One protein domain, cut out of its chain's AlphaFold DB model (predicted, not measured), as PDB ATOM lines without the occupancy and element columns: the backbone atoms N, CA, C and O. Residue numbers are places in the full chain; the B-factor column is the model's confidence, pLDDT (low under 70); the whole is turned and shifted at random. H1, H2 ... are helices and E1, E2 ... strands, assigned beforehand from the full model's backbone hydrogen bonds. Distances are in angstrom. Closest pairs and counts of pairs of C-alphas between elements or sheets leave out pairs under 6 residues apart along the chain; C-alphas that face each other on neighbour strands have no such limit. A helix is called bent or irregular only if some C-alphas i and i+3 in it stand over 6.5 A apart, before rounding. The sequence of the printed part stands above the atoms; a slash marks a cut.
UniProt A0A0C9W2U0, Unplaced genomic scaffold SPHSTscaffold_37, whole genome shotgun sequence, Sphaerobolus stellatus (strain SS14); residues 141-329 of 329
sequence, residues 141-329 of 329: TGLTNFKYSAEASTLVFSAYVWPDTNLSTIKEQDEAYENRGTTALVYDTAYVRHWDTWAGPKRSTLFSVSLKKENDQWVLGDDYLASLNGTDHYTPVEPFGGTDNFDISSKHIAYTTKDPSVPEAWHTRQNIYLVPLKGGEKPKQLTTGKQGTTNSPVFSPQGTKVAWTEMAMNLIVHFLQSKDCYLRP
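This is residues 141 to 329 of the 329 residues of an uncharacterized protein of Sphaerobolus stellatus (strain SS14) (UniProt A0A0C9W2U0). Little regular structure here: long loops link three small antiparallel sheets; curled E1-E2-E3-E4 is partly face to face with E5-E6-E7, a sandwich, and E8 of E8-E9-E10 packs on E5 to E7. H1 grazes the first sheet; residues 178 to 184 stick out. The printed part has 189 residues, under half of them in named elements, and those in named elements are mostly strand; the whole is compact, with a radius of gyration of the C-alphas of 17.8 A, spanning 54 by 53 by 24 A.

Find C-alpha 144 at (120.574, 85.670, 75.823), where E1 begins, running to 149; then E2 154-161, H1 167-178, E3 203-214, 34.1 A long, E4 217-220, E5 246-248, E6 252-258, E7 270-276, E8 294-299, E9 306-310, and E10 316-319, which ends at C-alpha 319 at (123.358, 95.471, 102.383).

In hairpin E1 and E2, find N 147 and O 156, 2.8 A apart. H1 is irregular, C-alphas 168 and 171 being 7.3 A apart, with 6 of 8 O i to N i+4 pairs within hydrogen-bond range. E5's and E8's closest C-alphas, Asp 247 and Val 298, are 5.4 A apart.

The printed part has no cut. Links H1-E3, E4-E5, E6-E7 and E7-E8 are long. Residues 312 to 329 have pLDDT under 70.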
ATOM      1  N   THR A 141     116.379  85.777  66.867       86.31
ATOM      2  CA  THR A 141     117.548  84.999  67.287       86.31
ATOM      3  C   THR A 141     118.524  85.888  68.063       86.31
ATOM      4  O   THR A 141     118.409  87.110  68.052       86.31
ATOM      5  N   GLY A 142     119.483  85.282  68.770       83.00
ATOM      6  CA  GLY A 142     120.473  86.035  69.552       83.00
ATOM      7  C   GLY A 142     119.968  86.504  70.920       83.00
ATOM      8  O   GLY A 142     120.607  87.338  71.558       83.00
ATOM      9  N   LEU A 143     118.849  85.952  71.395       88.50
ATOM     10  CA  LEU A 143     118.347  86.175  72.746       88.50
ATOM     11  C   LEU A 143     119.231  85.443  73.758       88.50
ATOM     12  O   LEU A 143     119.594  84.272  73.561       88.50
ATOM     13  N   THR A 144     119.577  86.124  74.844       88.88
ATOM     14  CA  THR A 144     120.574  85.670  75.823       88.88
ATOM     15  C   THR A 144     120.140  85.973  77.258       88.88
ATOM     16  O   THR A 144     119.129  86.625  77.494       88.88
ATOM     17  N   ASN A 145     120.904  85.469  78.230       87.56
ATOM     18  CA  ASN A 145     120.752  85.775  79.654       87.56
ATOM     19  C   ASN A 145     119.349  85.501  80.231       87.56
ATOM     20  O   ASN A 145     118.748  86.365  80.840       87.56
ATOM     21  N   PHE A 146     118.807  84.299  80.048       89.69
ATOM     22  CA  PHE A 146     117.463  83.959  80.531       89.69
ATOM     23  C   PHE A 146     117.403  83.780  82.060       89.69
ATOM     24  O   PHE A 146     118.247  83.089  82.634       89.69
ATOM     25  N   LYS A 147     116.365  84.325  82.702       90.44
ATOM     26  CA  LYS A 147     115.982  84.092  84.104       90.44
ATOM     27  C   LYS A 147     114.478  83.848  84.207       90.44
ATOM     28  O   LYS A 147     113.697  84.568  83.595       90.44
ATOM     29  N   TYR A 148     114.062  82.852  84.986       90.38
ATOM     30  CA  TYR A 148     112.654  82.487  85.150       90.38
ATOM     31  C   TYR A 148     112.187  82.676  86.594       90.38
ATOM     32  O   TYR A 148     112.856  82.232  87.526       90.38
ATOM     33  N   SER A 149     111.029  83.311  86.768       89.12
ATOM     34  CA  SER A 149     110.340  83.443  88.051       89.12
ATOM     35  C   SER A 149     109.115  82.538  88.058       89.12
ATOM     36  O   SER A 149     108.131  82.816  87.372       89.12
ATOM     37  N   ALA A 150     109.170  81.457  88.841       87.81
ATOM     38  CA  ALA A 150     108.065  80.506  88.963       87.81
ATOM     39  C   ALA A 150     106.822  81.140  89.605       87.81
ATOM     40  O   ALA A 150     105.713  80.940  89.120       87.81
ATOM     41  N   GLU A 151     107.017  81.956  90.644       89.19
ATOM     42  CA  GLU A 151     105.936  82.658  91.348       89.19
ATOM     43  C   GLU A 151     105.187  83.627  90.421       89.19
ATOM     44  O   GLU A 151     103.963  83.707  90.469       89.19
ATOM     45  N   ALA A 152     105.905  84.323  89.535       91.12
ATOM     46  CA  ALA A 152     105.299  85.243  88.573       91.12
ATOM     47  C   ALA A 152     104.949  84.601  87.225       91.12
ATOM     48  O   ALA A 152     104.405  85.287  86.359       91.12
ATOM     49  N   SER A 153     105.308  83.330  87.007       92.56
ATOM     50  CA  SER A 153     105.213  82.656  85.701       92.56
ATOM     51  C   SER A 153     105.765  83.514  84.553       92.56
ATOM     52  O   SER A 153     105.135  83.683  83.508       92.56
ATOM     53  N   THR A 154     106.924  84.136  84.781       93.19
ATOM     54  CA  THR A 154     107.513  85.114  83.859       93.19
ATOM     55  C   THR A 154     108.959  84.755  83.557       93.19
ATOM     56  O   THR A 154     109.757  84.501  84.463       93.19
ATOM     57  N   LEU A 155     109.292  84.754  82.271       93.94
ATOM     58  CA  LEU A 155     110.640  84.611  81.746       93.94
ATOM     59  C   LEU A 155     111.178  85.997  81.375       93.94
ATOM     60  O   LEU A 155     110.545  86.724  80.614       93.94
ATOM     61  N   VAL A 156     112.357  86.333  81.891       95.88
ATOM     62  CA  VAL A 156     113.100  87.551  81.557       95.88
ATOM     63  C   VAL A 156     114.367  87.176  80.803       95.88
ATOM     64  O   VAL A 156     115.041  86.212  81.162       95.88
ATOM     65  N   PHE A 157     114.704  87.921  79.759       94.56
ATOM     66  CA  PHE A 157     115.920  87.714  78.973       94.56
ATOM     67  C   PHE A 157     116.419  89.033  78.391       94.56
ATOM     68  O   PHE A 157     115.690  90.022  78.374       94.56
ATOM     69  N   SER A 158     117.653  89.046  77.892       95.69
ATOM     70  CA  SER A 158     118.213  90.198  77.189       95.69
ATOM     71  C   SER A 158     118.293  89.978  75.685       95.69
ATOM     72  O   SER A 158     118.581  88.868  75.220       95.69
ATOM     73  N   ALA A 159     118.118  91.053  74.925       94.69
ATOM     74  CA  ALA A 159     118.305  91.063  73.481       94.69
ATOM     75  C   ALA A 159     119.006  92.347  73.033       94.69
ATOM     76  O   ALA A 159     118.764  93.419  73.587       94.69
ATOM     77  N   TYR A 160     119.846  92.228  72.004       93.75
ATOM     78  CA  TYR A 160     120.490  93.367  71.357       93.75
ATOM     79  C   TYR A 160     119.588  93.884  70.233       93.75
ATOM     80  O   TYR A 160     119.469  93.250  69.179       93.75
ATOM     81  N   VAL A 161     118.913  95.003  70.481       95.62
ATOM     82  CA  VAL A 161     117.784  95.487  69.673       95.62
ATOM     83  C   VAL A 161     118.001  96.909  69.184       95.62
ATOM     84  O   VAL A 161     118.870  97.630  69.673       95.62
ATOM     85  N   TRP A 162     117.203  97.294  68.200       96.06
ATOM     86  CA  TRP A 162     117.131  98.656  67.691       96.06
ATOM     87  C   TRP A 162     116.369  99.582  68.656       96.06
ATOM     88  O   TRP A 162     115.707  99.087  69.572       96.06
ATOM     89  N   PRO A 163     116.444 100.918  68.481       94.19
ATOM     90  CA  PRO A 163     115.786 101.876  69.377       94.19
ATOM     91  C   PRO A 163     114.264 101.712  69.511       94.19
ATOM     92  O   PRO A 163     113.692 102.176  70.490       94.19
ATOM     93  N   ASP A 164     113.603 101.045  68.561       94.62
ATOM     94  CA  ASP A 164     112.175 100.712  68.643       94.62
ATOM     95  C   ASP A 164     111.866  99.612  69.676       94.62
ATOM     96  O   ASP A 164     110.709  99.404  70.038       94.62
ATOM     97  N   THR A 165     112.892  98.914  70.175       94.50
ATOM     98  CA  THR A 165     112.804  97.791  71.117       94.50
ATOM     99  C   THR A 165     111.902  96.649  70.640       94.50
ATOM    100  O   THR A 165     111.383  95.880  71.446       94.50
ATOM    101  N   ASN A 166     111.723  96.500  69.326       94.69
ATOM    102  CA  ASN A 166     110.834  95.490  68.766       94.69
ATOM    103  C   ASN A 166     111.629  94.269  68.282       94.69
ATOM    104  O   ASN A 166     112.429  94.340  67.353       94.69
ATOM    105  N   LEU A 167     111.383  93.110  68.898       95.12
ATOM    106  CA  LEU A 167     112.081  91.871  68.549       95.12
ATOM    107  C   LEU A 167     111.797  91.407  67.111       95.12
ATOM    108  O   LEU A 167     112.669  90.828  66.469       95.12
ATOM    109  N   SER A 168     110.592  91.657  66.596       94.00
ATOM    110  CA  SER A 168     110.173  91.183  65.271       94.00
ATOM    111  C   SER A 168     110.831  91.936  64.109       94.00
ATOM    112  O   SER A 168     110.965  91.378  63.021       94.00
ATOM    113  N   THR A 169     111.282  93.172  64.336       95.19
ATOM    114  CA  THR A 169     111.842  94.051  63.298       95.19
ATOM    115  C   THR A 169     113.367  93.970  63.215       95.19
ATOM    116  O   THR A 169     113.947  94.485  62.262       95.19
ATOM    117  N   ILE A 170     114.029  93.288  64.165       94.88
ATOM    118  CA  ILE A 170     115.500  93.214  64.253       94.88
ATOM    119  C   ILE A 170     116.114  92.783  62.926       94.88
ATOM    120  O   ILE A 170     117.054  93.407  62.450       94.88
ATOM    121  N   LYS A 171     115.576  91.718  62.329       92.50
ATOM    122  CA  LYS A 171     116.134  91.143  61.108       92.50
ATOM    123  C   LYS A 171     116.069  92.127  59.938       92.50
ATOM    124  O   LYS A 171     117.061  92.310  59.244       92.50
ATOM    125  N   GLU A 172     114.904  92.730  59.722       94.94
ATOM    126  CA  GLU A 172     114.693  93.692  58.640       94.94
ATOM    127  C   GLU A 172     115.596  94.917  58.814       94.94
ATOM    128  O   GLU A 172     116.227  95.362  57.859       94.94
ATOM    129  N   GLN A 173     115.723  95.418  60.044       96.62
ATOM    130  CA  GLN A 173     116.585  96.559  60.339       96.62
ATOM    131  C   GLN A 173     118.077  96.225  60.213       96.62
ATOM    132  O   GLN A 173     118.833  97.043  59.692       96.62
ATOM    133  N   ASP A 174     118.507  95.028  60.622       94.81
ATOM    134  CA  ASP A 174     119.882  94.560  60.414       94.81
ATOM    135  C   ASP A 174     120.194  94.475  58.905       94.81
ATOM    136  O   ASP A 174     121.205  95.008  58.451       94.81
ATOM    137  N   GLU A 175     119.297  93.892  58.103       95.44
ATOM    138  CA  GLU A 175     119.443  93.828  56.640       95.44
ATOM    139  C   GLU A 175     119.462  95.228  56.002       95.44
ATOM    140  O   GLU A 175     120.287  95.493  55.123       95.44
ATOM    141  N   ALA A 176     118.600  96.145  56.443       95.56
ATOM    142  CA  ALA A 176     118.583  97.523  55.958       95.56
ATOM    143  C   ALA A 176     119.873  98.279  56.322       95.56
ATOM    144  O   ALA A 176     120.416  99.016  55.495       95.56
ATOM    145  N   TYR A 177     120.392  98.073  57.535       94.25
ATOM    146  CA  TYR A 177     121.615  98.720  57.998       94.25
ATOM    147  C   TYR A 177     122.842  98.243  57.229       94.25
ATOM    148  O   TYR A 177     123.637  99.077  56.792       94.25
ATOM    149  N   GLU A 178     122.990  96.936  57.007       93.25
ATOM    150  CA  GLU A 178     124.107  96.388  56.224       93.25
ATOM    151  C   GLU A 178     124.059  96.840  54.755       93.25
ATOM    152  O   GLU A 178     125.097  97.090  54.142       93.25
ATOM    153  N   ASN A 179     122.859  97.045  54.202       96.25
ATOM    154  CA  ASN A 179     122.659  97.454  52.807       96.25
ATOM    155  C   ASN A 179     122.502  98.974  52.604       96.25
ATOM    156  O   ASN A 179     122.093  99.412  51.528       96.25
ATOM    157  N   ARG A 180     122.869  99.808  53.587       94.88
ATOM    158  CA  ARG A 180     122.706 101.279  53.527       94.88
ATOM    159  C   ARG A 180     123.583 102.007  52.492       94.88
ATOM    160  O   ARG A 180     123.507 103.226  52.373       94.88
ATOM    161  N   GLY A 181     124.455 101.289  51.779       95.75
ATOM    162  CA  GLY A 181     125.286 101.834  50.697       95.75
ATOM    163  C   GLY A 181     126.510 102.648  51.139       95.75
ATOM    164  O   GLY A 181     127.201 103.211  50.295       95.75
ATOM    165  N   THR A 182     126.808 102.712  52.439       93.50
ATOM    166  CA  THR A 182     128.005 103.378  52.978       93.50
ATOM    167  C   THR A 182     128.498 102.690  54.246       93.50
ATOM    168  O   THR A 182     127.707 102.185  55.041       93.50
ATOM    169  N   THR A 183     129.812 102.701  54.459       91.00
ATOM    170  CA  THR A 183     130.458 102.222  55.691       91.00
ATOM    171  C   THR A 183     130.834 103.357  56.643       91.00
ATOM    172  O   THR A 183     131.315 103.085  57.740       91.00
ATOM    173  N   ALA A 184     130.605 104.618  56.257       92.38
ATOM    174  CA  ALA A 184     130.866 105.763  57.121       92.38
ATOM    175  C   ALA A 184     129.982 105.711  58.379       92.38
ATOM    176  O   ALA A 184     128.800 105.365  58.307       92.38
ATOM    177  N   LEU A 185     130.567 106.067  59.524       91.94
ATOM    178  CA  LEU A 185     129.903 106.156  60.823       91.94
ATOM    179  C   LEU A 185     130.098 107.573  61.365       91.94
ATOM    180  O   LEU A 185     131.193 108.129  61.268       91.94
ATOM    181  N   VAL A 186     129.035 108.156  61.914       91.69
ATOM    182  CA  VAL A 186     129.035 109.496  62.512       91.69
ATOM    183  C   VAL A 186     128.645 109.352  63.975       91.69
ATOM    184  O   VAL A 186     127.716 108.612  64.294       91.69
ATOM    185  N   TYR A 187     129.375 110.034  64.852       92.00
ATOM    186  CA  TYR A 187     129.219 109.923  66.295       92.00
ATOM    187  C   TYR A 187     129.106 111.298  66.934       92.00
ATOM    188  O   TYR A 187     129.973 112.146  66.736       92.00
ATOM    189  N   ASP A 188     128.089 111.459  67.777       89.94
ATOM    190  CA  ASP A 188     127.897 112.662  68.594       89.94
ATOM    191  C   ASP A 188     128.538 112.535  69.987       89.94
ATOM    192  O   ASP A 188     128.564 113.486  70.767       89.94
ATOM    193  N   THR A 189     129.066 111.352  70.322       87.44
ATOM    194  CA  THR A 189     129.685 111.066  71.623       87.44
ATOM    195  C   THR A 189     131.094 110.507  71.463       87.44
ATOM    196  O   THR A 189     131.440 109.908  70.449       87.44
ATOM    197  N   ALA A 190     131.921 110.678  72.499       89.88
ATOM    198  CA  ALA A 190     133.299 110.184  72.505       89.88
ATOM    199  C   ALA A 190     133.407 108.650  72.640       89.88
ATOM    200  O   ALA A 190     134.470 108.089  72.379       89.88
ATOM    201  N   TYR A 191     132.331 107.957  73.034       87.38
ATOM    202  CA  TYR A 191     132.319 106.498  73.177       87.38
ATOM    203  C   TYR A 191     132.016 105.825  71.831       87.38
ATOM    204  O   TYR A 191     130.967 105.227  71.613       87.38
ATOM    205  N   VAL A 192     132.949 105.976  70.891       91.56
ATOM    206  CA  VAL A 192     132.765 105.558  69.488       91.56
ATOM    207  C   VAL A 192     132.988 104.062  69.261       91.56
ATOM    208  O   VAL A 192     132.545 103.508  68.257       91.56
ATOM    209  N   ARG A 193     133.714 103.389  70.161       89.12
ATOM    210  CA  ARG A 193     134.182 102.012  69.966       89.12
ATOM    211  C   ARG A 193     134.482 101.342  71.302       89.12
ATOM    212  O   ARG A 193     135.054 101.977  72.186       89.12
ATOM    213  N   HIS A 194     134.193 100.049  71.400       83.56
ATOM    214  CA  HIS A 194     134.726  99.185  72.445       83.56
ATOM    215  C   HIS A 194     135.664  98.151  71.818       83.56
ATOM    216  O   HIS A 194     135.229  97.293  71.056       83.56
ATOM    217  N   TRP A 195     136.962  98.254  72.116       87.50
ATOM    218  CA  TRP A 195     138.016  97.442  71.495       87.50
ATOM    219  C   TRP A 195     137.921  97.404  69.975       87.50
ATOM    220  O   TRP A 195     138.117  98.437  69.367       87.50
ATOM    221  N   ASP A 196     137.662  96.262  69.353       87.62
ATOM    222  CA  ASP A 196     137.554  96.057  67.910       87.62
ATOM    223  C   ASP A 196     136.135  96.282  67.355       87.62
ATOM    224  O   ASP A 196     135.952  96.247  66.140       87.62
ATOM    225  N   THR A 197     135.153  96.598  68.207       85.94
ATOM    226  CA  THR A 197     133.742  96.757  67.821       85.94
ATOM    227  C   THR A 197     133.287  98.213  67.902       85.94
ATOM    228  O   THR A 197     133.308  98.835  68.966       85.94
ATOM    229  N   TRP A 198     132.864  98.777  66.767       90.00
ATOM    230  CA  TRP A 198     132.295 100.126  66.680       90.00
ATOM    231  C   TRP A 198     130.940 100.205  67.381       90.00
ATOM    232  O   TRP A 198     130.112  99.305  67.232       90.00
ATOM    233  N   ALA A 199     130.698 101.291  68.118       89.06
ATOM    234  CA  ALA A 199     129.398 101.520  68.732       89.06
ATOM    235  C   ALA A 199     128.348 101.676  67.624       89.06
ATOM    236  O   ALA A 199     128.510 102.484  66.706       89.06
ATOM    237  N   GLY A 200     127.299 100.859  67.687       90.06
ATOM    238  CA  GLY A 200     126.198 100.870  66.731       90.06
ATOM    239  C   GLY A 200     124.958 101.587  67.269       90.06
ATOM    240  O   GLY A 200     124.959 102.058  68.408       90.06
ATOM    241  N   PRO A 201     123.879 101.636  66.475       91.12
ATOM    242  CA  PRO A 201     122.576 102.152  66.905       91.12
ATOM    243  C   PRO A 201     121.818 101.188  67.833       91.12
ATOM    244  O   PRO A 201     120.891 101.596  68.526       91.12
ATOM    245  N   LYS A 202     122.201  99.906  67.845       93.50
ATOM    246  CA  LYS A 202     121.589  98.879  68.690       93.50
ATOM    247  C   LYS A 202     122.093  98.970  70.130       93.50
ATOM    248  O   LYS A 202     123.217  99.413  70.383       93.50
ATOM    249  N   ARG A 203     121.262  98.533  71.074       92.88
ATOM    250  CA  ARG A 203     121.592  98.425  72.501       92.88
ATOM    251  C   ARG A 203     120.973  97.171  73.105       92.88
ATOM    252  O   ARG A 203     119.968  96.655  72.617       92.88
ATOM    253  N   SER A 204     121.587  96.676  74.175       94.88
ATOM    254  CA  SER A 204     121.049  95.557  74.949       94.88
ATOM    255  C   SER A 204     119.923  96.033  75.867       94.88
ATOM    256  O   SER A 204     120.091  97.014  76.592       94.88
ATOM    257  N   THR A 205     118.783  95.345  75.858       95.75
ATOM    258  CA  THR A 205     117.663  95.619  76.769       95.75
ATOM    259  C   THR A 205     117.016  94.332  77.268       95.75
ATOM    260  O   THR A 205     117.248  93.254  76.713       95.75
ATOM    261  N   LEU A 206     116.198  94.447  78.316       97.00
ATOM    262  CA  LEU A 206     115.489  93.330  78.937       97.00
ATOM    263  C   LEU A 206     114.057  93.217  78.424       97.00
ATOM    264  O   LEU A 206     113.331  94.209  78.345       97.00
ATOM    265  N   PHE A 207     113.641  91.983  78.169       97.19
ATOM    266  CA  PHE A 207     112.284  91.620  77.794       97.19
ATOM    267  C   PHE A 207     111.694  90.665  78.817       97.19
ATOM    268  O   PHE A 207     112.368  89.726  79.246       97.19
ATOM    269  N   SER A 208     110.424  90.879  79.144       97.00
ATOM    270  CA  SER A 208     109.615  89.968  79.948       97.00
ATOM    271  C   SER A 208     108.547  89.318  79.080       97.00
ATOM    272  O   SER A 208     107.906  89.994  78.278       97.00
ATOM    273  N   VAL A 209     108.335  88.018  79.263       96.00
ATOM    274  CA  VAL A 209     107.286  87.246  78.586       96.00
ATOM    275  C   VAL A 209     106.690  86.216  79.543       96.00
ATOM    276  O   VAL A 209     107.384  85.676  80.408       96.00
ATOM    277  N   SER A 210     105.397  85.928  79.405       95.81
ATOM    278  CA  SER A 210     104.745  84.869  80.183       95.81
ATOM    279  C   SER A 210     105.337  83.500  79.837       95.81
ATOM    280  O   SER A 210     105.468  83.151  78.667       95.81
ATOM    281  N   LEU A 211     105.619  82.689  80.852       91.31
ATOM    282  CA  LEU A 211     105.957  81.276  80.712       91.31
ATOM    283  C   LEU A 211     105.278  80.521  81.854       91.31
ATOM    284  O   LEU A 211     105.669  80.660  83.010       91.31
ATOM    285  N   LYS A 212     104.239  79.750  81.540       89.94
ATOM    286  CA  LYS A 212     103.391  79.080  82.539       89.94
ATOM    287  C   LYS A 212     103.152  77.626  82.172       89.94
ATOM    288  O   LYS A 212     103.298  77.245  81.015       89.94
ATOM    289  N   LYS A 213     102.770  76.822  83.161       85.50
ATOM    290  CA  LYS A 213     102.361  75.432  82.959       85.50
ATOM    291  C   LYS A 213     100.834  75.351  82.961       85.50
ATOM    292  O   LYS A 213     100.208  75.685  83.963       85.50
ATOM    293  N   GLU A 214     100.246  74.914  81.855       88.44
ATOM    294  CA  GLU A 214      98.807  74.704  81.670       88.44
ATOM    295  C   GLU A 214      98.566  73.247  81.274       88.44
ATOM    296  O   GLU A 214      99.195  72.756  80.342       88.44
ATOM    297  N   ASN A 215      97.674  72.535  81.972       86.00
ATOM    298  CA  ASN A 215      97.366  71.122  81.689       86.00
ATOM    299  C   ASN A 215      98.625  70.239  81.559       86.00
ATOM    300  O   ASN A 215      98.769  69.465  80.616       86.00
ATOM    301  N   ASP A 216      99.568  70.418  82.486       81.12
ATOM    302  CA  ASP A 216     100.884  69.769  82.494       81.12
ATOM    303  C   ASP A 216     101.825  70.084  81.319       81.12
ATOM    304  O   ASP A 216     102.928  69.536  81.255       81.12
ATOM    305  N   GLN A 217     101.479  71.042  80.462       80.12
ATOM    306  CA  GLN A 217     102.311  71.501  79.353       80.12
ATOM    307  C   GLN A 217     102.792  72.932  79.581       80.12
ATOM    308  O   GLN A 217     102.062  73.792  80.065       80.12
ATOM    309  N   TRP A 218     104.052  73.197  79.250       84.50
ATOM    310  CA  TRP A 218     104.581  74.553  79.283       84.50
ATOM    311  C   TRP A 218     104.079  75.347  78.080       84.50
ATOM    312  O   TRP A 218     104.126  74.861  76.953       84.50
ATOM    313  N   VAL A 219     103.658  76.585  78.326       88.44
ATOM    314  CA  VAL A 219     103.155  77.519  77.320       88.44
ATOM    315  C   VAL A 219     103.940  78.822  77.426       88.44
ATOM    316  O   VAL A 219     103.968  79.462  78.484       88.44
ATOM    317  N   LEU A 220     104.586  79.204  76.323       89.81
ATOM    318  CA  LEU A 220     105.246  80.497  76.157       89.81
ATOM    319  C   LEU A 220     104.238  81.512  75.603       89.81
ATOM    320  O   LEU A 220     103.529  81.216  74.644       89.81
ATOM    321  N   GLY A 221     104.184  82.698  76.205       94.06
ATOM    322  CA  GLY A 221     103.396  83.819  75.699       94.06
ATOM    323  C   GLY A 221     104.001  84.463  74.448       94.06
ATOM    324  O   GLY A 221     105.141  84.200  74.068       94.06
ATOM    325  N   ASP A 222     103.229  85.340  73.825       94.88
ATOM    326  CA  ASP A 222     103.582  86.085  72.613       94.88
ATOM    327  C   ASP A 222     103.703  87.603  72.838       94.88
ATOM    328  O   ASP A 222     104.191  88.312  71.959       94.88
ATOM    329  N   ASP A 223     103.325  88.089  74.022       95.00
ATOM    330  CA  ASP A 223     103.486  89.482  74.438       95.00
ATOM    331  C   ASP A 223     104.852  89.706  75.111       95.00
ATOM    332  O   ASP A 223     105.104  89.246  76.233       95.00
ATOM    333  N   TYR A 224     105.752  90.384  74.395       95.56
ATOM    334  CA  TYR A 224     107.124  90.664  74.821       95.56
ATOM    335  C   TYR A 224     107.252  92.109  75.293       95.56
ATOM    336  O   TYR A 224     107.279  93.046  74.494       95.56
ATOM    337  N   LEU A 225     107.406  92.290  76.600       95.50
ATOM    338  CA  LEU A 225     107.448  93.607  77.224       95.50
ATOM    339  C   LEU A 225     108.895  94.075  77.394       95.50
ATOM    340  O   LEU A 225     109.630  93.547  78.233       95.50
ATOM    341  N   ALA A 226     109.300  95.085  76.622       95.06
ATOM    342  CA  ALA A 226     110.589  95.754  76.773       95.06
ATOM    343  C   ALA A 226     110.619  96.550  78.091       95.06
ATOM    344  O   ALA A 226     110.064  97.644  78.203       95.06
ATOM    345  N   SER A 227     111.276  95.992  79.108       92.88
ATOM    346  CA  SER A 227     111.212  96.481  80.493       92.88
ATOM    347  C   SER A 227     111.872  97.847  80.693       92.88
ATOM    348  O   SER A 227     111.570  98.531  81.669       92.88
ATOM    349  N   LEU A 228     112.770  98.239  79.785       93.25
ATOM    350  CA  LEU A 228     113.507  99.506  79.829       93.25
ATOM    351  C   LEU A 228     113.080 100.486  78.729       93.25
ATOM    352  O   LEU A 228     113.773 101.473  78.482       93.25
ATOM    353  N   ASN A 229     111.965 100.214  78.043       91.69
ATOM    354  CA  ASN A 229     111.497 101.076  76.965       91.69
ATOM    355  C   ASN A 229     111.217 102.503  77.472       91.69
ATOM    356  O   ASN A 229     110.678 102.694  78.564       91.69
ATOM    357  N   GLY A 230     111.591 103.506  76.677       88.19
ATOM    358  CA  GLY A 230     111.478 104.921  77.045       88.19
ATOM    359  C   GLY A 230     112.519 105.406  78.062       88.19
ATOM    360  O   GLY A 230     112.331 106.465  78.660       88.19
ATOM    361  N   THR A 231     113.597 104.647  78.276       91.12
ATOM    362  CA  THR A 231     114.741 105.043  79.110       91.12
ATOM    363  C   THR A 231     116.025 105.025  78.285       91.12
ATOM    364  O   THR A 231     116.117 104.283  77.311       91.12
ATOM    365  N   ASP A 232     117.043 105.770  78.719       90.94
ATOM    366  CA  ASP A 232     118.391 105.713  78.126       90.94
ATOM    367  C   ASP A 232     119.234 104.557  78.701       90.94
ATOM    368  O   ASP A 232     120.454 104.503  78.535       90.94
ATOM    369  N   HIS A 233     118.601 103.639  79.437       94.62
ATOM    370  CA  HIS A 233     119.280 102.536  80.099       94.62
ATOM    371  C   HIS A 233     119.432 101.344  79.161       94.62
ATOM    372  O   HIS A 233     118.507 100.947  78.454       94.62
ATOM    373  N   TYR A 234     120.590 100.705  79.243       94.19
ATOM    374  CA  TYR A 234     120.878  99.450  78.563       94.19
ATOM    375  C   TYR A 234     121.477  98.457  79.552       94.19
ATOM    376  O   TYR A 234     122.298  98.810  80.406       94.19
ATOM    377  N   THR A 235     121.021  97.212  79.469       95.81
ATOM    378  CA  THR A 235     121.506  96.120  80.310       95.81
ATOM    379  C   THR A 235     121.252  94.776  79.614       95.81
ATOM    380  O   THR A 235     120.198  94.604  78.995       95.81
ATOM    381  N   PRO A 236     122.166  93.797  79.710       95.88
ATOM    382  CA  PRO A 236     123.486  93.876  80.340       95.88
ATOM    383  C   PRO A 236     124.429  94.910  79.710       95.88
ATOM    384  O   PRO A 236     124.278  95.262  78.542       95.88
ATOM    385  N   VAL A 237     125.363  95.433  80.506       92.69
ATOM    386  CA  VAL A 237     126.290  96.497  80.097       92.69
ATOM    387  C   VAL A 237     127.440  95.909  79.289       92.69
ATOM    388  O   VAL A 237     128.181  95.048  79.755       92.69
ATOM    389  N   GLU A 238     127.615  96.395  78.068       87.38
ATOM    390  CA  GLU A 238     128.658  95.923  77.160       87.38
ATOM    391  C   GLU A 238     130.075  96.334  77.620       87.38
ATOM    392  O   GLU A 238     130.250  97.379  78.257       87.38
ATOM    393  N   PRO A 239     131.112  95.541  77.289       82.19
ATOM    394  CA  PRO A 239     131.067  94.305  76.493       82.19
ATOM    395  C   PRO A 239     130.894  93.032  77.338       82.19
ATOM    396  O   PRO A 239     130.710  91.953  76.786       82.19
ATOM    397  N   PHE A 240     131.028  93.131  78.664       79.19
ATOM    398  CA  PHE A 240     131.187  91.967  79.543       79.19
ATOM    399  C   PHE A 240     129.917  91.563  80.281       79.19
ATOM    400  O   PHE A 240     129.894  90.506  80.905       79.19
ATOM    401  N   GLY A 241     128.888  92.405  80.268       84.94
ATOM    402  CA  GLY A 241     127.670  92.157  81.012       84.94
ATOM    403  C   GLY A 241     126.946  90.905  80.530       84.94
ATOM    404  O   GLY A 241     126.834  90.650  79.329       84.94
ATOM    405  N   GLY A 242     126.394  90.149  81.476       90.50
ATOM    406  CA  GLY A 242     125.569  88.985  81.179       90.50
ATOM    407  C   GLY A 242     124.459  88.782  82.204       90.50
ATOM    408  O   GLY A 242     123.831  89.729  82.679       90.50
ATOM    409  N   THR A 243     124.212  87.524  82.562       87.75
ATOM    410  CA  THR A 243     123.218  87.123  83.575       87.75
ATOM    411  C   THR A 243     123.478  87.695  84.967       87.75
ATOM    412  O   THR A 243     122.587  87.663  85.813       87.75
ATOM    413  N   ASP A 244     124.681  88.200  85.220       90.38
ATOM    414  CA  ASP A 244     125.102  88.848  86.457       90.38
ATOM    415  C   ASP A 244     124.781  90.352  86.487       90.38
ATOM    416  O   ASP A 244     125.004  91.008  87.494       90.38
ATOM    417  N   ASN A 245     124.278  90.943  85.404       96.19
ATOM    418  CA  ASN A 245     123.938  92.368  85.374       96.19
ATOM    419  C   ASN A 245     122.510  92.650  85.849       96.19
ATOM    420  O   ASN A 245     122.147  93.808  86.063       96.19
ATOM    421  N   PHE A 246     121.702  91.613  86.044       97.75
ATOM    422  CA  PHE A 246     120.354  91.751  86.562       97.75
ATOM    423  C   PHE A 246     119.906  90.508  87.322       97.75
ATOM    424  O   PHE A 246     120.441  89.411  87.155       97.75
ATOM    425  N   ASP A 247     118.872  90.671  88.129       97.12
ATOM    426  CA  ASP A 247     118.166  89.589  88.791       97.12
ATOM    427  C   ASP A 247     116.672  89.890  88.860       97.12
ATOM    428  O   ASP A 247     116.246  91.021  88.607       97.12
ATOM    429  N   ILE A 248     115.867  88.867  89.143       96.25
ATOM    430  CA  ILE A 248     114.407  88.969  89.100       96.25
ATOM    431  C   ILE A 248     113.774  88.450  90.389       96.25
ATOM    432  O   ILE A 248     114.211  87.463  90.970       96.25
ATOM    433  N   SER A 249     112.709  89.119  90.813       95.19
ATOM    434  CA  SER A 249     111.788  88.656  91.855       95.19
ATOM    435  C   SER A 249     110.426  88.349  91.227       95.19
ATOM    436  O   SER A 249     110.257  88.424  90.008       95.19
ATOM    437  N   SER A 250     109.412  88.037  92.034       94.31
ATOM    438  CA  SER A 250     108.042  87.890  91.530       94.31
ATOM    439  C   SER A 250     107.399  89.204  91.072       94.31
ATOM    440  O   SER A 250     106.398  89.184  90.358       94.31
ATOM    441  N   LYS A 251     107.971  90.355  91.450       94.75
ATOM    442  CA  LYS A 251     107.383  91.678  91.179       94.75
ATOM    443  C   LYS A 251     108.285  92.625  90.399       94.75
ATOM    444  O   LYS A 251     107.771  93.492  89.700       94.75
ATOM    445  N   HIS A 252     109.600  92.480  90.511       97.19
ATOM    446  CA  HIS A 252     110.557  93.454  89.992       97.19
ATOM    447  C   HIS A 252     111.767  92.805  89.332       97.19
ATOM    448  O   HIS A 252     112.167  91.698  89.701       97.19
ATOM    449  N   ILE A 253     112.397  93.567  88.444       98.00
ATOM    450  CA  ILE A 253     113.736  93.328  87.914       98.00
ATOM    451  C   ILE A 253     114.675  94.336  88.578       98.00
ATOM    452  O   ILE A 253     114.428  95.543  88.520       98.00
ATOM    453  N   ALA A 254     115.745  93.846  89.199       98.25
ATOM    454  CA  ALA A 254     116.860  94.671  89.648       98.25
ATOM    455  C   ALA A 254     117.985  94.549  88.624       98.25
ATOM    456  O   ALA A 254     118.363  93.436  88.277       98.25
ATOM    457  N   TYR A 255     118.521  95.660  88.132       98.00
ATOM    458  CA  TYR A 255     119.542  95.642  87.084       98.00
ATOM    459  C   TYR A 255     120.573  96.751  87.277       98.00
ATOM    460  O   TYR A 255     120.308  97.751  87.945       98.00
ATOM    461  N   THR A 256     121.748  96.564  86.680       97.19
ATOM    462  CA  THR A 256     122.781  97.596  86.560       97.19
ATOM    463  C   THR A 256     122.797  98.192  85.158       97.19
ATOM    464  O   THR A 256     122.553  97.497  84.170       97.19
ATOM    465  N   THR A 257     123.106  99.478  85.070       96.12
ATOM    466  CA  THR A 257     123.358 100.188  83.813       96.12
ATOM    467  C   THR A 257     124.346 101.327  84.061       96.12
ATOM    468  O   THR A 257     124.534 101.741  85.214       96.12
ATOM    469  N   LYS A 258     125.004 101.820  83.007       93.44
ATOM    470  CA  LYS A 258     125.833 103.025  83.128       93.44
ATOM    471  C   LYS A 258     124.967 104.231  83.444       93.44
ATOM    472  O   LYS A 258     123.818 104.313  83.026       93.44
ATOM    473  N   ASP A 259     125.522 105.148  84.223       92.31
ATOM    474  CA  ASP A 259     124.819 106.366  84.597       92.31
ATOM    475  C   ASP A 259     124.655 107.278  83.365       92.31
ATOM    476  O   ASP A 259     125.662 107.769  82.850       92.31
ATOM    477  N   PRO A 260     123.417 107.523  82.889       89.25
ATOM    478  CA  PRO A 260     123.184 108.329  81.691       89.25
ATOM    479  C   PRO A 260     123.480 109.821  81.915       89.25
ATOM    480  O   PRO A 260     123.569 110.581  80.955       89.25
ATOM    481  N   SER A 261     123.641 110.265  83.169       90.12
ATOM    482  CA  SER A 261     123.913 111.669  83.504       90.12
ATOM    483  C   SER A 261     125.384 112.072  83.366       90.12
ATOM    484  O   SER A 261     125.706 113.259  83.455       90.12
ATOM    485  N   VAL A 262     126.289 111.111  83.156       89.81
ATOM    486  CA  VAL A 262     127.727 111.363  83.000       89.81
ATOM    487  C   VAL A 262     128.224 110.872  81.639       89.81
ATOM    488  O   VAL A 262     127.718 109.878  81.121       89.81
ATOM    489  N   PRO A 263     129.243 111.519  81.041       88.38
ATOM    490  CA  PRO A 263     129.793 111.066  79.769       88.38
ATOM    491  C   PRO A 263     130.340 109.633  79.847       88.38
ATOM    492  O   PRO A 263     131.303 109.369  80.572       88.38
ATOM    493  N   GLU A 264     129.776 108.728  79.043       87.94
ATOM    494  CA  GLU A 264     130.104 107.295  79.056       87.94
ATOM    495  C   GLU A 264     131.604 107.001  78.856       87.94
ATOM    496  O   GLU A 264     132.146 106.067  79.450       87.94
ATOM    497  N   ALA A 265     132.283 107.803  78.031       87.06
ATOM    498  CA  ALA A 265     133.701 107.624  77.725       87.06
ATOM    499  C   ALA A 265     134.636 107.979  78.890       87.06
ATOM    500  O   ALA A 265     135.757 107.480  78.948       87.06
ATOM    501  N   TRP A 266     134.188 108.839  79.806       86.94
ATOM    502  CA  TRP A 266     135.032 109.421  80.853       86.94
ATOM    503  C   TRP A 266     134.688 108.915  82.252       86.94
ATOM    504  O   TRP A 266     135.377 109.262  83.211       86.94
ATOM    505  N   HIS A 267     133.639 108.101  82.388       88.06
ATOM    506  CA  HIS A 267     133.210 107.592  83.678       88.06
ATOM    507  C   HIS A 267     132.807 106.118  83.622       88.06
ATOM    508  O   HIS A 267     132.116 105.654  82.723       88.06
ATOM    509  N   THR A 268     133.179 105.392  84.670       86.88
ATOM    510  CA  THR A 268     132.790 103.995  84.914       86.88
ATOM    511  C   THR A 268     131.558 103.858  85.817       86.88
ATOM    512  O   THR A 268     131.313 102.783  86.369       86.88
ATOM    513  N   ARG A 269     130.802 104.948  86.035       91.31
ATOM    514  CA  ARG A 269     129.703 104.952  87.007       91.31
ATOM    515  C   ARG A 269     128.605 104.048  86.499       91.31
ATOM    516  O   ARG A 269     128.098 104.242  85.394       91.31
ATOM    517  N   GLN A 270     128.235 103.098  87.336       93.31
ATOM    518  CA  GLN A 270     127.070 102.264  87.127       93.31
ATOM    519  C   GLN A 270     126.217 102.321  88.384       93.31
ATOM    520  O   GLN A 270     126.730 102.456  89.499       93.31
ATOM    521  N   ASN A 271     124.910 102.271  88.178       95.44
ATOM    522  CA  ASN A 271     123.920 102.378  89.235       95.44
ATOM    523  C   ASN A 271     123.003 101.155  89.176       95.44
ATOM    524  O   ASN A 271     122.656 100.678  88.094       95.44
ATOM    525  N   ILE A 272     122.571 100.684  90.347       97.12
ATOM    526  CA  ILE A 272     121.499  99.692  90.454       97.12
ATOM    527  C   ILE A 272     120.145 100.395  90.407       97.12
ATOM    528  O   ILE A 272     119.914 101.357  91.150       97.12
ATOM    529  N   TYR A 273     119.252  99.867  89.578       97.50
ATOM    530  CA  TYR A 273     117.870 100.301  89.424       97.50
ATOM    531  C   TYR A 273     116.897  99.140  89.613       97.50
ATOM    532  O   TYR A 273     117.255  97.969  89.488       97.50
ATOM    533  N   LEU A 274     115.647  99.494  89.891       97.50
ATOM    534  CA  LEU A 274     114.512  98.596  90.013       97.50
ATOM    535  C   LEU A 274     113.422  99.016  89.021       97.50
ATOM    536  O   LEU A 274     113.073 100.196  88.965       97.50
ATOM    537  N   VAL A 275     112.863  98.066  88.276       96.88
ATOM    538  CA  VAL A 275     111.655  98.256  87.448       96.88
ATOM    539  C   VAL A 275     110.642  97.151  87.739       96.88
ATOM    540  O   VAL A 275     111.049  96.062  88.163       96.88
ATOM    541  N   PRO A 276     109.334  97.380  87.533       95.56
ATOM    542  CA  PRO A 276     108.349  96.309  87.602       95.56
ATOM    543  C   PRO A 276     108.677  95.197  86.608       95.56
ATOM    544  O   PRO A 276     109.152  95.453  85.503       95.56
ATOM    545  N   LEU A 277     108.365  93.956  86.972       93.38
ATOM    546  CA  LEU A 277     108.614  92.784  86.130       93.38
ATOM    547  C   LEU A 277     107.876  92.856  84.785       93.38
ATOM    548  O   LEU A 277     108.340  92.302  83.797       93.38
ATOM    549  N   LYS A 278     106.749  93.571  84.739       87.00
ATOM    550  CA  LYS A 278     105.957  93.817  83.525       87.00
ATOM    551  C   LYS A 278     106.313  95.137  82.818       87.00
ATOM    552  O   LYS A 278     105.629  95.521  81.879       87.00
ATOM    553  N   GLY A 279     107.358  95.836  83.262       86.00
ATOM    554  CA  GLY A 279     107.721  97.157  82.749       86.00
ATOM    555  C   GLY A 279     106.653  98.224  83.024       86.00
ATOM    556  O   GLY A 279     105.861  98.106  83.958       86.00
ATOM    557  N   GLY A 280     106.655  99.286  82.217       82.44
ATOM    558  CA  GLY A 280     105.621 100.331  82.211       82.44
ATOM    559  C   GLY A 280     105.812 101.472  83.216       82.44
ATOM    560  O   GLY A 280     105.257 102.550  83.018       82.44
ATOM    561  N   GLU A 281     106.631 101.287  84.252       89.12
ATOM    562  CA  GLU A 281     106.983 102.350  85.199       89.12
ATOM    563  C   GLU A 281     108.438 102.795  85.044       89.12
ATOM    564  O   GLU A 281     109.304 102.040  84.597       89.12
ATOM    565  N   LYS A 282     108.719 104.039  85.451       91.94
ATOM    566  CA  LYS A 282     110.076 104.589  85.416       91.94
ATOM    567  C   LYS A 282     111.001 103.824  86.376       91.94
ATOM    568  O   LYS A 282     110.585 103.531  87.499       91.94
ATOM    569  N   PRO A 283     112.269 103.584  85.997       95.69
ATOM    570  CA  PRO A 283     113.232 102.954  86.886       95.69
ATOM    571  C   PRO A 283     113.427 103.716  88.196       95.69
ATOM    572  O   PRO A 283     113.685 104.921  88.200       95.69
ATOM    573  N   LYS A 284     113.381 102.995  89.316       95.88
ATOM    574  CA  LYS A 284     113.752 103.517  90.632       95.88
ATOM    575  C   LYS A 284     115.219 103.215  90.909       95.88
ATOM    576  O   LYS A 284     115.594 102.054  91.046       95.88
ATOM    577  N   GLN A 285     116.043 104.248  91.046       95.69
ATOM    578  CA  GLN A 285     117.442 104.091  91.442       95.69
ATOM    579  C   GLN A 285     117.548 103.627  92.904       95.69
ATOM    580  O   GLN A 285     116.882 104.177  93.782       95.69
ATOM    581  N   LEU A 286     118.381 102.617  93.167       95.00
ATOM    582  CA  LEU A 286     118.656 102.099  94.517       95.00
ATOM    583  C   LEU A 286     119.997 102.585  95.085       95.00
ATOM    584  O   LEU A 286     120.185 102.618  96.297       95.00
ATOM    585  N   THR A 287     120.928 102.948  94.209       93.25
ATOM    586  CA  THR A 287     122.273 103.425  94.562       93.25
ATOM    587  C   THR A 287     122.319 104.942  94.723       93.25
ATOM    588  O   THR A 287     121.443 105.658  94.241       93.25
ATOM    589  N   THR A 288     123.366 105.458  95.373       89.69
ATOM    590  CA  THR A 288     123.491 106.901  95.655       89.69
ATOM    591  C   THR A 288     123.886 107.753  94.444       89.69
ATOM    592  O   THR A 288     123.709 108.969  94.485       89.69
ATOM    593  N   GLY A 289     124.451 107.144  93.395       86.69
ATOM    594  CA  GLY A 289     124.972 107.855  92.223       86.69
ATOM    595  C   GLY A 289     126.344 108.503  92.433       86.69
ATOM    596  O   GLY A 289     126.770 109.307  91.608       86.69
ATOM    597  N   LYS A 290     127.040 108.198  93.533       85.88
ATOM    598  CA  LYS A 290     128.364 108.769  93.863       85.88
ATOM    599  C   LYS A 290     129.503 107.751  93.802       85.88
ATOM    600  O   LYS A 290     130.668 108.131  93.885       85.88
ATOM    601  N   GLN A 291     129.162 106.476  93.680       87.62
ATOM    602  CA  GLN A 291     130.092 105.357  93.651       87.62
ATOM    603  C   GLN A 291     130.711 105.129  92.261       87.62
ATOM    604  O   GLN A 291     130.391 105.822  91.291       87.62
ATOM    605  N   GLY A 292     131.623 104.157  92.182       86.94
ATOM    606  CA  GLY A 292     132.162 103.658  90.922       86.94
ATOM    607  C   GLY A 292     131.190 102.709  90.219       86.94
ATOM    608  O   GLY A 292     129.991 102.958  90.108       86.94
ATOM    609  N   THR A 293     131.721 101.604  89.716       89.06
ATOM    610  CA  THR A 293     130.926 100.563  89.070       89.06
ATOM    611  C   THR A 293     130.141  99.746  90.100       89.06
ATOM    612  O   THR A 293     130.713  99.299  91.090       89.06
ATOM    613  N   THR A 294     128.856  99.489  89.851       92.25
ATOM    614  CA  THR A 294     128.043  98.520  90.607       92.25
ATOM    615  C   THR A 294     127.607  97.368  89.714       92.25
ATOM    616  O   THR A 294     127.130  97.614  88.608       92.25
ATOM    617  N   ASN A 295     127.706  96.131  90.197       91.50
ATOM    618  CA  ASN A 295     127.394  94.915  89.441       91.50
ATOM    619  C   ASN A 295     126.681  93.877  90.315       91.50
ATOM    620  O   ASN A 295     126.653  93.994  91.541       91.50
ATOM    621  N   SER A 296     126.165  92.820  89.689       94.19
ATOM    622  CA  SER A 296     125.646  91.642  90.396       94.19
ATOM    623  C   SER A 296     124.527  91.950  91.392       94.19
ATOM    624  O   SER A 296     124.618  91.500  92.537       94.19
ATOM    625  N   PRO A 297     123.477  92.711  91.005       96.81
ATOM    626  CA  PRO A 297     122.300  92.819  91.849       96.81
ATOM    627  C   PRO A 297     121.676  91.430  92.020       96.81
ATOM    628  O   PRO A 297     121.509  90.707  91.044       96.81
ATOM    629  N   VAL A 298     121.326  91.068  93.250       96.25
ATOM    630  CA  VAL A 298     120.655  89.810  93.593       96.25
ATOM    631  C   VAL A 298     119.543  90.076  94.596       96.25
ATOM    632  O   VAL A 298     119.736  90.809  95.574       96.25
ATOM    633  N   PHE A 299     118.369  89.498  94.368       95.25
ATOM    634  CA  PHE A 299     117.270  89.588  95.319       95.25
ATOM    635  C   PHE A 299     117.491  88.648  96.510       95.25
ATOM    636  O   PHE A 299     117.995  87.534  96.384       95.25
ATOM    637  N   SER A 300     117.042  89.072  97.693       93.19
ATOM    638  CA  SER A 300     116.776  88.137  98.794       93.19
ATOM    639  C   SER A 300     115.726  87.102  98.362       93.19
ATOM    640  O   SER A 300     114.852  87.478  97.581       93.19
ATOM    641  N   PRO A 301     115.678  85.889  98.946       88.12
ATOM    642  CA  PRO A 301     114.678  84.878  98.588       88.12
ATOM    643  C   PRO A 301     113.221  85.367  98.656       88.12
ATOM    644  O   PRO A 301     112.390  84.939  97.868       88.12
ATOM    645  N   GLN A 302     112.907  86.304  99.560       88.00
ATOM    646  CA  GLN A 302     111.570  86.901  99.691       88.00
ATOM    647  C   GLN A 302     111.313  88.079  98.727       88.00
ATOM    648  O   GLN A 302     110.273  88.723  98.814       88.00
ATOM    649  N   GLY A 303     112.275  88.453  97.880       89.94
ATOM    650  CA  GLY A 303     112.167  89.586  96.950       89.94
ATOM    651  C   GLY A 303     112.097  90.980  97.598       89.94
ATOM    652  O   GLY A 303     111.824  91.957  96.908       89.94
ATOM    653  N   THR A 304     112.328  91.103  98.911       91.50
ATOM    654  CA  THR A 304     112.165  92.373  99.654       91.50
ATOM    655  C   THR A 304     113.446  93.195  99.789       91.50
ATOM    656  O   THR A 304     113.396  94.360 100.189       91.50
ATOM    657  N   LYS A 305     114.604  92.601  99.493       94.50
ATOM    658  CA  LYS A 305     115.916  93.255  99.533       94.50
ATOM    659  C   LYS A 305     116.691  92.935  98.264       94.50
ATOM    660  O   LYS A 305     116.485  91.879  97.672       94.50
ATOM    661  N   VAL A 306     117.606  93.831  97.909       96.56
ATOM    662  CA  VAL A 306     118.580  93.638  96.834       96.56
ATOM    663  C   VAL A 306     119.969  93.858  97.422       96.56
ATOM    664  O   VAL A 306     120.181  94.842  98.132       96.56
ATOM    665  N   ALA A 307     120.893  92.942  97.151       95.44
ATOM    666  CA  ALA A 307     122.320  93.112  97.414       95.44
ATOM    667  C   ALA A 307     123.056  93.275  96.082       95.44
ATOM    668  O   ALA A 307     122.586  92.772  95.069       95.44
ATOM    669  N   TRP A 308     124.183  93.977  96.068       95.00
ATOM    670  CA  TRP A 308     125.032  94.125  94.884       95.00
ATOM    671  C   TRP A 308     126.496  94.244  95.290       95.00
ATOM    672  O   TRP A 308     126.829  94.455  96.459       95.00
ATOM    673  N   THR A 309     127.368  94.127  94.297       91.50
ATOM    674  CA  THR A 309     128.785  94.451  94.432       91.50
ATOM    675  C   THR A 309     129.025  95.874  93.959       91.50
ATOM    676  O   THR A 309     128.443  96.326  92.972       91.50
ATOM    677  N   GLU A 310     129.874  96.595  94.676       87.94
ATOM    678  CA  GLU A 310     130.184  97.984  94.381       87.94
ATOM    679  C   GLU A 310     131.691  98.193  94.439       87.94
ATOM    680  O   GLU A 310     132.355  97.878  95.431       87.94
ATOM    681  N   MET A 311     132.234  98.764  93.368       81.69
ATOM    682  CA  MET A 311     133.551  99.362  93.396       81.69
ATOM    683  C   MET A 311     133.436 100.673  94.165       81.69
ATOM    684  O   MET A 311     133.165 101.744  93.615       81.69
ATOM    685  N   ALA A 312     133.617 100.567  95.471       65.94
ATOM    686  CA  ALA A 312     133.850 101.731  96.295       65.94
ATOM    687  C   ALA A 312     135.186 102.373  95.886       65.94
ATOM    688  O   ALA A 312     136.067 101.712  95.333       65.94
ATOM    689  N   MET A 313     135.388 103.649  96.223       59.56
ATOM    690  CA  MET A 313     136.740 104.223  96.158       59.56
ATOM    691  C   MET A 313     137.735 103.446  97.061       59.56
ATOM    692  O   MET A 313     138.933 103.617  96.884       59.56
ATOM    693  N   ASN A 314     137.235 102.563  97.954       36.91
ATOM    694  CA  ASN A 314     137.893 101.421  98.617       36.91
ATOM    695  C   ASN A 314     136.845 100.302  98.905       36.91
ATOM    696  O   ASN A 314     135.900 100.571  99.636       36.91
ATOM    697  N   LEU A 315     136.977  99.090  98.336       33.56
ATOM    698  CA  LEU A 315     135.979  97.981  98.249       33.56
ATOM    699  C   LEU A 315     135.133  97.680  99.529       33.56
ATOM    700  O   LEU A 315     135.703  97.343 100.565       33.56
ATOM    701  N   ILE A 316     133.784  97.703  99.447       44.75
ATOM    702  CA  ILE A 316     132.823  97.307 100.516       44.75
ATOM    703  C   ILE A 316     131.587  96.603  99.902       44.75
ATOM    704  O   ILE A 316     131.115  96.989  98.837       44.75
ATOM    705  N   VAL A 317     131.030  95.588 100.583       46.06
ATOM    706  CA  VAL A 317     129.725  94.969 100.256       46.06
ATOM    707  C   VAL A 317     128.604  95.716 100.989       46.06
ATOM    708  O   VAL A 317     128.604  95.768 102.221       46.06
ATOM    709  N   HIS A 318     127.634  96.273 100.258       51.53
ATOM    710  CA  HIS A 318     126.501  96.996 100.843       51.53
ATOM    711  C   HIS A 318     125.249  96.116 100.940       51.53
ATOM    712  O   HIS A 318     124.743  95.603  99.945       51.53
ATOM    713  N   PHE A 319     124.699  96.001 102.150       46.09
ATOM    714  CA  PHE A 319     123.358  95.471 102.383       46.09
ATOM    715  C   PHE A 319     122.412  96.645 102.613       46.09
ATOM    716  O   PHE A 319     122.391  97.226 103.700       46.09
ATOM    717  N   LEU A 320     121.616  97.010 101.608       42.12
ATOM    718  CA  LEU A 320     120.590  98.030 101.803       42.12
ATOM    719  C   LEU A 320     119.366  97.395 102.471       42.12
ATOM    720  O   LEU A 320     118.497  96.777 101.857       42.12
ATOM    721  N   GLN A 321     119.322  97.526 103.796       32.16
ATOM    722  CA  GLN A 321     118.118  97.291 104.573       32.16
ATOM    723  C   GLN A 321     117.212  98.505 104.350       32.16
ATOM    724  O   GLN A 321     117.542  99.602 104.788       32.16
ATOM    725  N   SER A 322     116.082  98.319 103.662       34.19
ATOM    726  CA  SER A 322     115.017  99.322 103.655       34.19
ATOM    727  C   SER A 322     114.642  99.654 105.103       34.19
ATOM    728  O   SER A 322     113.973  98.866 105.773       34.19
ATOM    729  N   LYS A 323     115.148 100.780 105.605       30.92
ATOM    730  CA  LYS A 323     114.624 101.445 106.798       30.92
ATOM    731  C   LYS A 323     113.810 102.693 106.438       30.92
ATOM    732  O   LYS A 323     112.950 103.048 107.223       30.92
ATOM    733  N   ASP A 324     113.947 103.218 105.210       31.41
ATOM    734  CA  ASP A 324     113.190 104.387 104.721       31.41
ATOM    735  C   ASP A 324     112.535 104.196 103.335       31.41
ATOM    736  O   ASP A 324     112.155 105.154 102.664       31.41
ATOM    737  N   CYS A 325     112.362 102.958 102.864       35.22
ATOM    738  CA  CYS A 325     111.649 102.681 101.613       35.22
ATOM    739  C   CYS A 325     110.628 101.567 101.824       35.22
ATOM    740  O   CYS A 325     110.852 100.418 101.438       35.22
ATOM    741  N   TYR A 326     109.493 101.907 102.435       28.58
ATOM    742  CA  TYR A 326     108.303 101.071 102.340       28.58
ATOM    743  C   TYR A 326     108.021 100.813 100.854       28.58
ATOM    744  O   TYR A 326     107.647 101.728 100.119       28.58
ATOM    745  N   LEU A 327     108.229  99.568 100.410       34.12
ATOM    746  CA  LEU A 327     107.499  99.021  99.274       34.12
ATOM    747  C   LEU A 327     106.036  99.085  99.716       34.12
ATOM    748  O   LEU A 327     105.613  98.292 100.557       34.12
ATOM    749  N   ARG A 328     105.322 100.135  99.298       27.91
ATOM    750  CA  ARG A 328     103.890 100.231  99.585       27.91
ATOM    751  C   ARG A 328     103.193  99.051  98.885       27.91
ATOM    752  O   ARG A 328     103.671  98.657  97.820       27.91
ATOM    753  N   PRO A 329     102.173  98.460  99.531       38.66
ATOM    754  CA  PRO A 329     101.511  97.240  99.071       38.66
ATOM    755  C   PRO A 329     100.975  97.327  97.646       38.66
ATOM    756  O   PRO A 329     100.549  98.437  97.248       38.66
TER     757      PRO A 329